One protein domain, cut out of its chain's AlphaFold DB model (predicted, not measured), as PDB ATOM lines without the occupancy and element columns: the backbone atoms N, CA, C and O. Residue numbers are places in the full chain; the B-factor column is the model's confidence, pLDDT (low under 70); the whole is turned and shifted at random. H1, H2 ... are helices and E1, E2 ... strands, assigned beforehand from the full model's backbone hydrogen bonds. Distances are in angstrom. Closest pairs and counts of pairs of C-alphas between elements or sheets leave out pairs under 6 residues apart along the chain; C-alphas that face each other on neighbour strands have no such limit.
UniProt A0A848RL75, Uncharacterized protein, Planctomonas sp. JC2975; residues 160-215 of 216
ATOM      1  N   PRO A 160     122.385 117.765  95.815       78.50
ATOM      2  CA  PRO A 160     121.286 117.346  94.960       78.50
ATOM      3  C   PRO A 160     120.676 118.561  94.253       78.50
ATOM      4  O   PRO A 160     120.365 119.563  94.902       78.50
ATOM      5  N   LEU A 161     120.457 118.449  92.943       78.06
ATOM      6  CA  LEU A 161     119.702 119.431  92.170       78.06
ATOM      7  C   LEU A 161     118.216 119.097  92.253       78.06
ATOM      8  O   LEU A 161     117.779 118.012  91.868       78.06
ATOM      9  N   ARG A 162     117.411 120.032  92.760       73.12
ATOM     10  CA  ARG A 162     115.979 119.789  93.015       73.12
ATOM     11  C   ARG A 162     115.141 119.885  91.746       73.12
ATOM     12  O   ARG A 162     114.071 119.283  91.673       73.12
ATOM     13  N   ARG A 163     115.600 120.675  90.775       72.06
ATOM     14  CA  ARG A 163     114.846 121.001  89.552       72.06
ATOM     15  C   ARG A 163     115.312 120.222  88.322       72.06
ATOM     16  O   ARG A 163     114.596 120.197  87.325       72.06
ATOM     17  N   MET A 164     116.454 119.537  88.398       75.38
ATOM     18  CA  MET A 164     116.954 118.699  87.310       75.38
ATOM     19  C   MET A 164     116.364 117.288  87.391       75.38
ATOM     20  O   MET A 164     116.331 116.672  88.457       75.38
ATOM     21  N   ARG A 165     115.906 116.756  86.254       76.94
ATOM     22  CA  ARG A 165     115.417 115.376  86.152       76.94
ATOM     23  C   ARG A 165     116.388 114.527  85.351       76.94
ATOM     24  O   ARG A 165     116.918 114.971  84.337       76.94
ATOM     25  N   CYS A 166     116.575 113.285  85.790       79.50
ATOM     26  CA  CYS A 166     117.277 112.297  84.989       79.50
ATOM     27  C   CYS A 166     116.425 111.949  83.750       79.50
ATOM     28  O   CYS A 166     115.220 111.730  83.906       79.50
ATOM     29  N   PRO A 167     117.017 111.836  82.546       81.75
ATOM     30  CA  PRO A 167     116.303 111.376  81.352       81.75
ATOM     31  C   PRO A 167     115.771 109.942  81.466       81.75
ATOM     32  O   PRO A 167     114.872 109.554  80.726       81.75
ATOM     33  N   ASN A 168     116.331 109.136  82.375       80.12
ATOM     34  CA  ASN A 168     115.856 107.783  82.622       80.12
ATOM     35  C   ASN A 168     114.442 107.829  83.244       80.12
ATOM     36  O   ASN A 168     114.297 108.383  84.335       80.12
ATOM     37  N   PRO A 169     113.420 107.203  82.626       76.31
ATOM     38  CA  PRO A 169     112.037 107.232  83.112       76.31
ATOM     39  C   PRO A 169     111.859 106.751  84.558       76.31
ATOM     40  O   PRO A 169     110.964 107.226  85.251       76.31
ATOM     41  N   VAL A 170     112.726 105.846  85.028       75.25
ATOM     42  CA  VAL A 170     112.691 105.305  86.399       75.25
ATOM     43  C   VAL A 170     113.159 106.338  87.429       75.25
ATOM     44  O   VAL A 170     112.641 106.382  88.538       75.25
ATOM     45  N   HIS A 171     114.111 107.202  87.063       70.25
ATOM     46  CA  HIS A 171     114.714 108.201  87.960       70.25
ATOM     47  C   HIS A 171     114.223 109.630  87.689       70.25
ATOM     48  O   HIS A 171     114.519 110.554  88.446       70.25
ATOM     49  N   GLY A 172     113.471 109.829  86.605       62.97
ATOM     50  CA  GLY A 172     112.807 111.087  86.279       62.97
ATOM     51  C   GLY A 172     111.585 111.364  87.159       62.97
ATOM     52  O   GLY A 172     111.155 112.514  87.256       62.97
ATOM     53  N   ALA A 173     111.034 110.353  87.838       61.75
ATOM     54  CA  ALA A 173     109.861 110.462  88.699       61.75
ATOM     55  C   ALA A 173     110.243 110.335  90.186       61.75
ATOM     56  O   ALA A 173     110.170 109.254  90.738       61.75
ATOM     57  N   TYR A 174     110.629 111.464  90.795       56.62
ATOM     58  CA  TYR A 174     110.641 111.783  92.237       56.62
ATOM     59  C   TYR A 174     111.215 110.749  93.249       56.62
ATOM     60  O   TYR A 174     110.704 109.640  93.359       56.62
ATOM     61  N   PRO A 175     112.136 111.145  94.151       57.12
ATOM     62  CA  PRO A 175     112.859 112.417  94.225       57.12
ATOM     63  C   PRO A 175     114.058 112.461  93.256       57.12
ATOM     64  O   PRO A 175     114.569 111.414  92.864       57.12
ATOM     65  N   PRO A 176     114.516 113.662  92.851       59.16
ATOM     66  CA  PRO A 176     115.664 113.798  91.963       59.16
ATOM     67  C   PRO A 176     116.933 113.307  92.663       59.16
ATOM     68  O   PRO A 176     117.345 113.834  93.694       59.16
ATOM     69  N   ILE A 177     117.556 112.288  92.078       70.44
ATOM     70  CA  ILE A 177     118.820 111.697  92.545       70.44
ATOM     71  C   ILE A 177     119.977 112.186  91.666       70.44
ATOM     72  O   ILE A 177     120.896 111.440  91.330       70.44
ATOM     73  N   VAL A 178     119.857 113.425  91.194       79.25
ATOM     74  CA  VAL A 178     120.830 114.078  90.327       79.25
ATOM     75  C   VAL A 178     121.677 114.992  91.204       79.25
ATOM     76  O   VAL A 178     121.149 115.878  91.874       79.25
ATOM     77  N   GLN A 179     122.975 114.730  91.243       84.69
ATOM     78  CA  GLN A 179     123.956 115.420  92.063       84.69
ATOM     79  C   GLN A 179     124.794 116.348  91.194       84.69
ATOM     80  O   GLN A 179     125.377 115.924  90.199       84.69
ATOM     81  N   TRP A 180     124.851 117.608  91.603       82.38
ATOM     82  CA  TRP A 180     125.875 118.550  91.193       82.38
ATOM     83  C   TRP A 180     127.233 118.075  91.689       82.38
ATOM     84  O   TRP A 180     127.364 117.793  92.880       82.38
ATOM     85  N   ILE A 181     128.220 118.025  90.801       82.44
ATOM     86  CA  ILE A 181     129.619 117.786  91.135       82.44
ATOM     87  C   ILE A 181     130.375 119.081  90.825       82.44
ATOM     88  O   ILE A 181     130.472 119.457  89.653       82.44
ATOM     89  N   PRO A 182     130.876 119.786  91.854       75.12
ATOM     90  CA  PRO A 182     131.610 121.019  91.637       75.12
ATOM     91  C   PRO A 182     132.931 120.734  90.905       75.12
ATOM     92  O   PRO A 182     133.526 119.667  91.106       75.12
ATOM     93  N   PRO A 183     133.406 121.673  90.072       77.81
ATOM     94  CA  PRO A 183     134.696 121.544  89.402       77.81
ATOM     95  C   PRO A 183     135.827 121.450  90.438       77.81
ATOM     96  O   PRO A 183     135.829 122.183  91.429       77.81
ATOM     97  N   GLN A 184     136.788 120.543  90.231       75.38
ATOM     98  CA  GLN A 184     137.897 120.347  91.175       75.38
ATOM     99  C   GLN A 184     139.042 121.334  90.932       75.38
ATOM    100  O   GLN A 184     139.750 121.709  91.871       75.38
ATOM    101  N   ALA A 185     139.209 121.772  89.688       74.06
ATOM    102  CA  ALA A 185     140.175 122.767  89.265       74.06
ATOM    103  C   ALA A 185     139.523 123.885  88.441       74.06
ATOM    104  O   ALA A 185     138.418 123.773  87.909       74.06
ATOM    105  N   PHE A 186     140.245 124.998  88.328       64.38
ATOM    106  CA  PHE A 186     139.865 126.089  87.441       64.38
ATOM    107  C   PHE A 186     139.789 125.584  85.991       64.38
ATOM    108  O   PHE A 186     140.755 125.002  85.502       64.38
ATOM    109  N   ALA A 187     138.664 125.857  85.322       72.56
ATOM    110  CA  ALA A 187     138.309 125.391  83.975       72.56
ATOM    111  C   ALA A 187     137.927 123.903  83.837       72.56
ATOM    112  O   ALA A 187     137.721 123.446  82.709       72.56
ATOM    113  N   ASP A 188     137.766 123.162  84.939       75.19
ATOM    114  CA  ASP A 188     137.098 121.860  84.867       75.19
ATOM    115  C   ASP A 188     135.634 122.042  84.442       75.19
ATOM    116  O   ASP A 188     134.974 122.988  84.888       75.19
ATOM    117  N   PRO A 189     135.100 121.140  83.601       73.19
ATOM    118  CA  PRO A 189     133.702 121.191  83.230       73.19
ATOM    119  C   PRO A 189     132.841 120.891  84.453       73.19
ATOM    120  O   PRO A 189     133.058 119.916  85.183       73.19
ATOM    121  N   ILE A 190     131.816 121.709  84.643       76.94
ATOM    122  CA  ILE A 190     130.790 121.420  85.626       76.94
ATOM    123  C   ILE A 190     130.094 120.128  85.220       76.94
ATOM    124  O   ILE A 190     129.683 119.966  84.073       76.94
ATOM    125  N   THR A 191     129.957 119.206  86.167       83.44
ATOM    126  CA  THR A 191     129.402 117.883  85.895       83.44
ATOM    127  C   THR A 191     128.199 117.625  86.786       83.44
ATOM    128  O   THR A 191     128.206 117.915  87.980       83.44
ATOM    129  N   VAL A 192     127.152 117.037  86.217       85.69
ATOM    130  CA  VAL A 192     125.979 116.588  86.962       85.69
ATOM    131  C   VAL A 192     125.774 115.103  86.737       85.69
ATOM    132  O   VAL A 192     125.748 114.650  85.595       85.69
ATOM    133  N   ARG A 193     125.598 114.335  87.814       87.25
ATOM    134  CA  ARG A 193     125.517 112.872  87.757       87.25
ATOM    135  C   ARG A 193     124.274 112.335  88.447       87.25
ATOM    136  O   ARG A 193     123.908 112.776  89.528       87.25
ATOM    137  N   CYS A 194     123.637 111.333  87.853       84.75
ATOM    138  CA  CYS A 194     122.594 110.539  88.501       84.75
ATOM    139  C   CYS A 194     123.147 109.195  88.998       84.75
ATOM    140  O   CYS A 194     124.058 108.637  88.388       84.75
ATOM    141  N   ILE A 195     122.534 108.604  90.032       82.50
ATOM    142  CA  ILE A 195     122.898 107.262  90.538       82.50
ATOM    143  C   ILE A 195     122.851 106.152  89.483       82.50
ATOM    144  O   ILE A 195     123.471 105.109  89.657       82.50
ATOM    145  N   CYS A 196     122.123 106.356  88.387       81.50
ATOM    146  CA  CYS A 196     122.048 105.387  87.301       81.50
ATOM    147  C   CYS A 196     123.226 105.455  86.325       81.50
ATOM    148  O   CYS A 196     123.194 104.770  85.307       81.50
ATOM    149  N   GLY A 197     124.213 106.314  86.589       82.06
ATOM    150  CA  GLY A 197     125.375 106.528  85.729       82.06
ATOM    151  C   GLY A 197     125.142 107.510  84.580       82.06
ATOM    152  O   GLY A 197     126.019 107.657  83.738       82.06
ATOM    153  N   TRP A 198     123.987 108.185  84.523       84.69
ATOM    154  CA  TRP A 198     123.803 109.298  83.587       84.69
ATOM    155  C   TRP A 198     124.626 110.501  84.046       84.69
ATOM    156  O   TRP A 198     124.572 110.854  85.226       84.69
ATOM    157  N   GLU A 199     125.335 111.129  83.115       85.75
ATOM    158  CA  GLU A 199     126.191 112.285  83.358       85.75
ATOM    159  C   GLU A 199     125.947 113.359  82.291       85.75
ATOM    160  O   GLU A 199     125.724 113.038  81.121       85.75
ATOM    161  N   GLN A 200     125.967 114.624  82.706       82.19
ATOM    162  CA  GLN A 200     125.918 115.792  81.834       82.19
ATOM    163  C   GLN A 200     127.028 116.757  82.233       82.19
ATOM    164  O   GLN A 200     127.111 117.128  83.401       82.19
ATOM    165  N   SER A 201     127.834 117.179  81.262       80.12
ATOM    166  CA  SER A 201     128.949 118.121  81.445       80.12
ATOM    167  C   SER A 201     128.856 119.359  80.538       80.12
ATOM    168  O   SER A 201     129.806 120.125  80.403       80.12
ATOM    169  N   ASP A 202     127.705 119.540  79.885       76.38
ATOM    170  CA  ASP A 202     127.405 120.670  79.005       76.38
ATOM    171  C   ASP A 202     127.131 121.940  79.826       76.38
ATOM    172  O   ASP A 202     126.039 122.106  80.380       76.38
ATOM    173  N   GLN A 203     128.144 122.805  79.908       68.06
ATOM    174  CA  GLN A 203     128.172 124.020  80.721       68.06
ATOM    175  C   GLN A 203     126.952 124.927  80.490       68.06
ATOM    176  O   GLN A 203     126.289 125.299  81.454       68.06
ATOM    177  N   ASP A 204     126.586 125.196  79.232       65.69
ATOM    178  CA  ASP A 204     125.498 126.126  78.891       65.69
ATOM    179  C   ASP A 204     124.142 125.629  79.421       65.69
ATOM    180  O   ASP A 204     123.353 126.376  79.999       65.69
ATOM    181  N   LYS A 205     123.880 124.321  79.296       65.19
ATOM    182  CA  LYS A 205     122.638 123.709  79.801       65.19
ATOM    183  C   LYS A 205     122.590 123.657  81.318       65.19
ATOM    184  O   LYS A 205     121.506 123.608  81.899       65.19
ATOM    185  N   ILE A 206     123.751 123.571  81.953       66.75
ATOM    186  CA  ILE A 206     123.859 123.517  83.401       66.75
ATOM    187  C   ILE A 206     123.668 124.919  83.993       66.75
ATOM    188  O   ILE A 206     122.925 125.057  84.968       66.75
ATOM    189  N   ASP A 207     124.232 125.948  83.362       68.50
ATOM    190  CA  ASP A 207     124.075 127.349  83.763       68.50
ATOM    191  C   ASP A 207     122.608 127.805  83.678       68.50
ATOM    192  O   ASP A 207     122.102 128.421  84.619       68.50
ATOM    193  N   ASP A 208     121.871 127.394  82.639       67.81
ATOM    194  CA  ASP A 208     120.422 127.621  82.537       67.81
ATOM    195  C   ASP A 208     119.646 127.004  83.718       67.81
ATOM    196  O   ASP A 208     118.701 127.592  84.253       67.81
ATOM    197  N   ILE A 209     120.042 125.810  84.169       65.88
ATOM    198  CA  ILE A 209     119.383 125.100  85.275       65.88
ATOM    199  C   ILE A 209     119.725 125.739  86.623       65.88
ATOM    200  O   ILE A 209     118.845 125.869  87.479       65.88
ATOM    201  N   LEU A 210     120.974 126.167  86.810       65.94
ATOM    202  CA  LEU A 210     121.396 126.909  87.994       65.94
ATOM    203  C   LEU A 210     120.692 128.260  88.103       65.94
ATOM    204  O   LEU A 210     120.228 128.612  89.188       65.94
ATOM    205  N   ALA A 211     120.547 128.984  86.990       64.94
ATOM    206  CA  ALA A 211     119.798 130.236  86.945       64.94
ATOM    207  C   ALA A 211     118.339 130.033  87.386       64.94
ATOM    208  O   ALA A 211     117.784 130.851  88.117       64.94
ATOM    209  N   ILE A 212     117.729 128.902  87.019       60.97
ATOM    210  CA  ILE A 212     116.377 128.540  87.456       60.97
ATOM    211  C   ILE A 212     116.341 128.152  88.946       60.97
ATOM    212  O   ILE A 212     115.329 128.412  89.598       60.97
ATOM    213  N   GLU A 213     117.380 127.531  89.516       56.09
ATOM    214  CA  GLU A 213     117.450 127.275  90.965       56.09
ATOM    215  C   GLU A 213     117.617 128.559  91.792       56.09
ATOM    216  O   GLU A 213     117.031 128.633  92.867       56.09
ATOM    217  N   ALA A 214     118.338 129.567  91.287       54.12
ATOM    218  CA  ALA A 214     118.657 130.805  92.010       54.12
ATOM    219  C   ALA A 214     117.478 131.792  92.184       54.12
ATOM    220  O   ALA A 214     117.574 132.730  92.971       54.12
ATOM    221  N   ILE A 215     116.367 131.601  91.462       49.69
ATOM    222  CA  ILE A 215     115.194 132.504  91.477       49.69
ATOM    223  C   ILE A 215     114.280 132.285  92.714       49.69
ATOM    224  O   ILE A 215     113.280 132.983  92.876       49.69
TER     225      ILE A 215
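AT A GLANCE: This is residues 160 to 215 of the 216 residues of an uncharacterized protein of Planctomonas sp. JC2975 (UniProt A0A848RL75). With little regular structure, this is mainly loops around a short two-strand hairpin, E1 and E2, with the loop at Phe 186 toward one end of the long axis, the unnamed stretch 160 to 177 toward the other, and one helix, H1, set off from E1. The 56 printed residues hold E1, E2 and H1 in that order, with an antiparallel sheet E1 - E2. The class is mixed, helices and strands, with only 19 residues in named elements. It is compact, radius of gyration of the C-alphas 11.2 A, spanning 34 by 27 by 16 A.

HOW THE PARTS SIT: Look first at the hairpin of E1, residues 178 to 181, and E2, residues 191 to 194, antiparallel at 150 degrees. N 179 and O 193 are 2.8 A apart, within hydrogen-bond range. Residues 192 to 193 of E2 also pair antiparallel with residues 199 to 200. H1, residues 203 to 213, is apart from E1; its O i to N i+4 pairs are all within hydrogen-bond range.

IN THESE COORDINATES: Find C-alpha 178 at (120.830, 114.078, 90.327), where E1 begins its 9.6 A. E2 measures 10.3 A. H1 runs 15.2 A to C-alpha 213 at (117.450, 127.275, 90.965).

THE WHOLE: The C-alphas farthest apart, of Val 170 and Phe 186, are 34.2 A apart. The printed part has no cut, and both links are short. Confidence is under 70 at residues 172 to 176, 186 and 203 to 215.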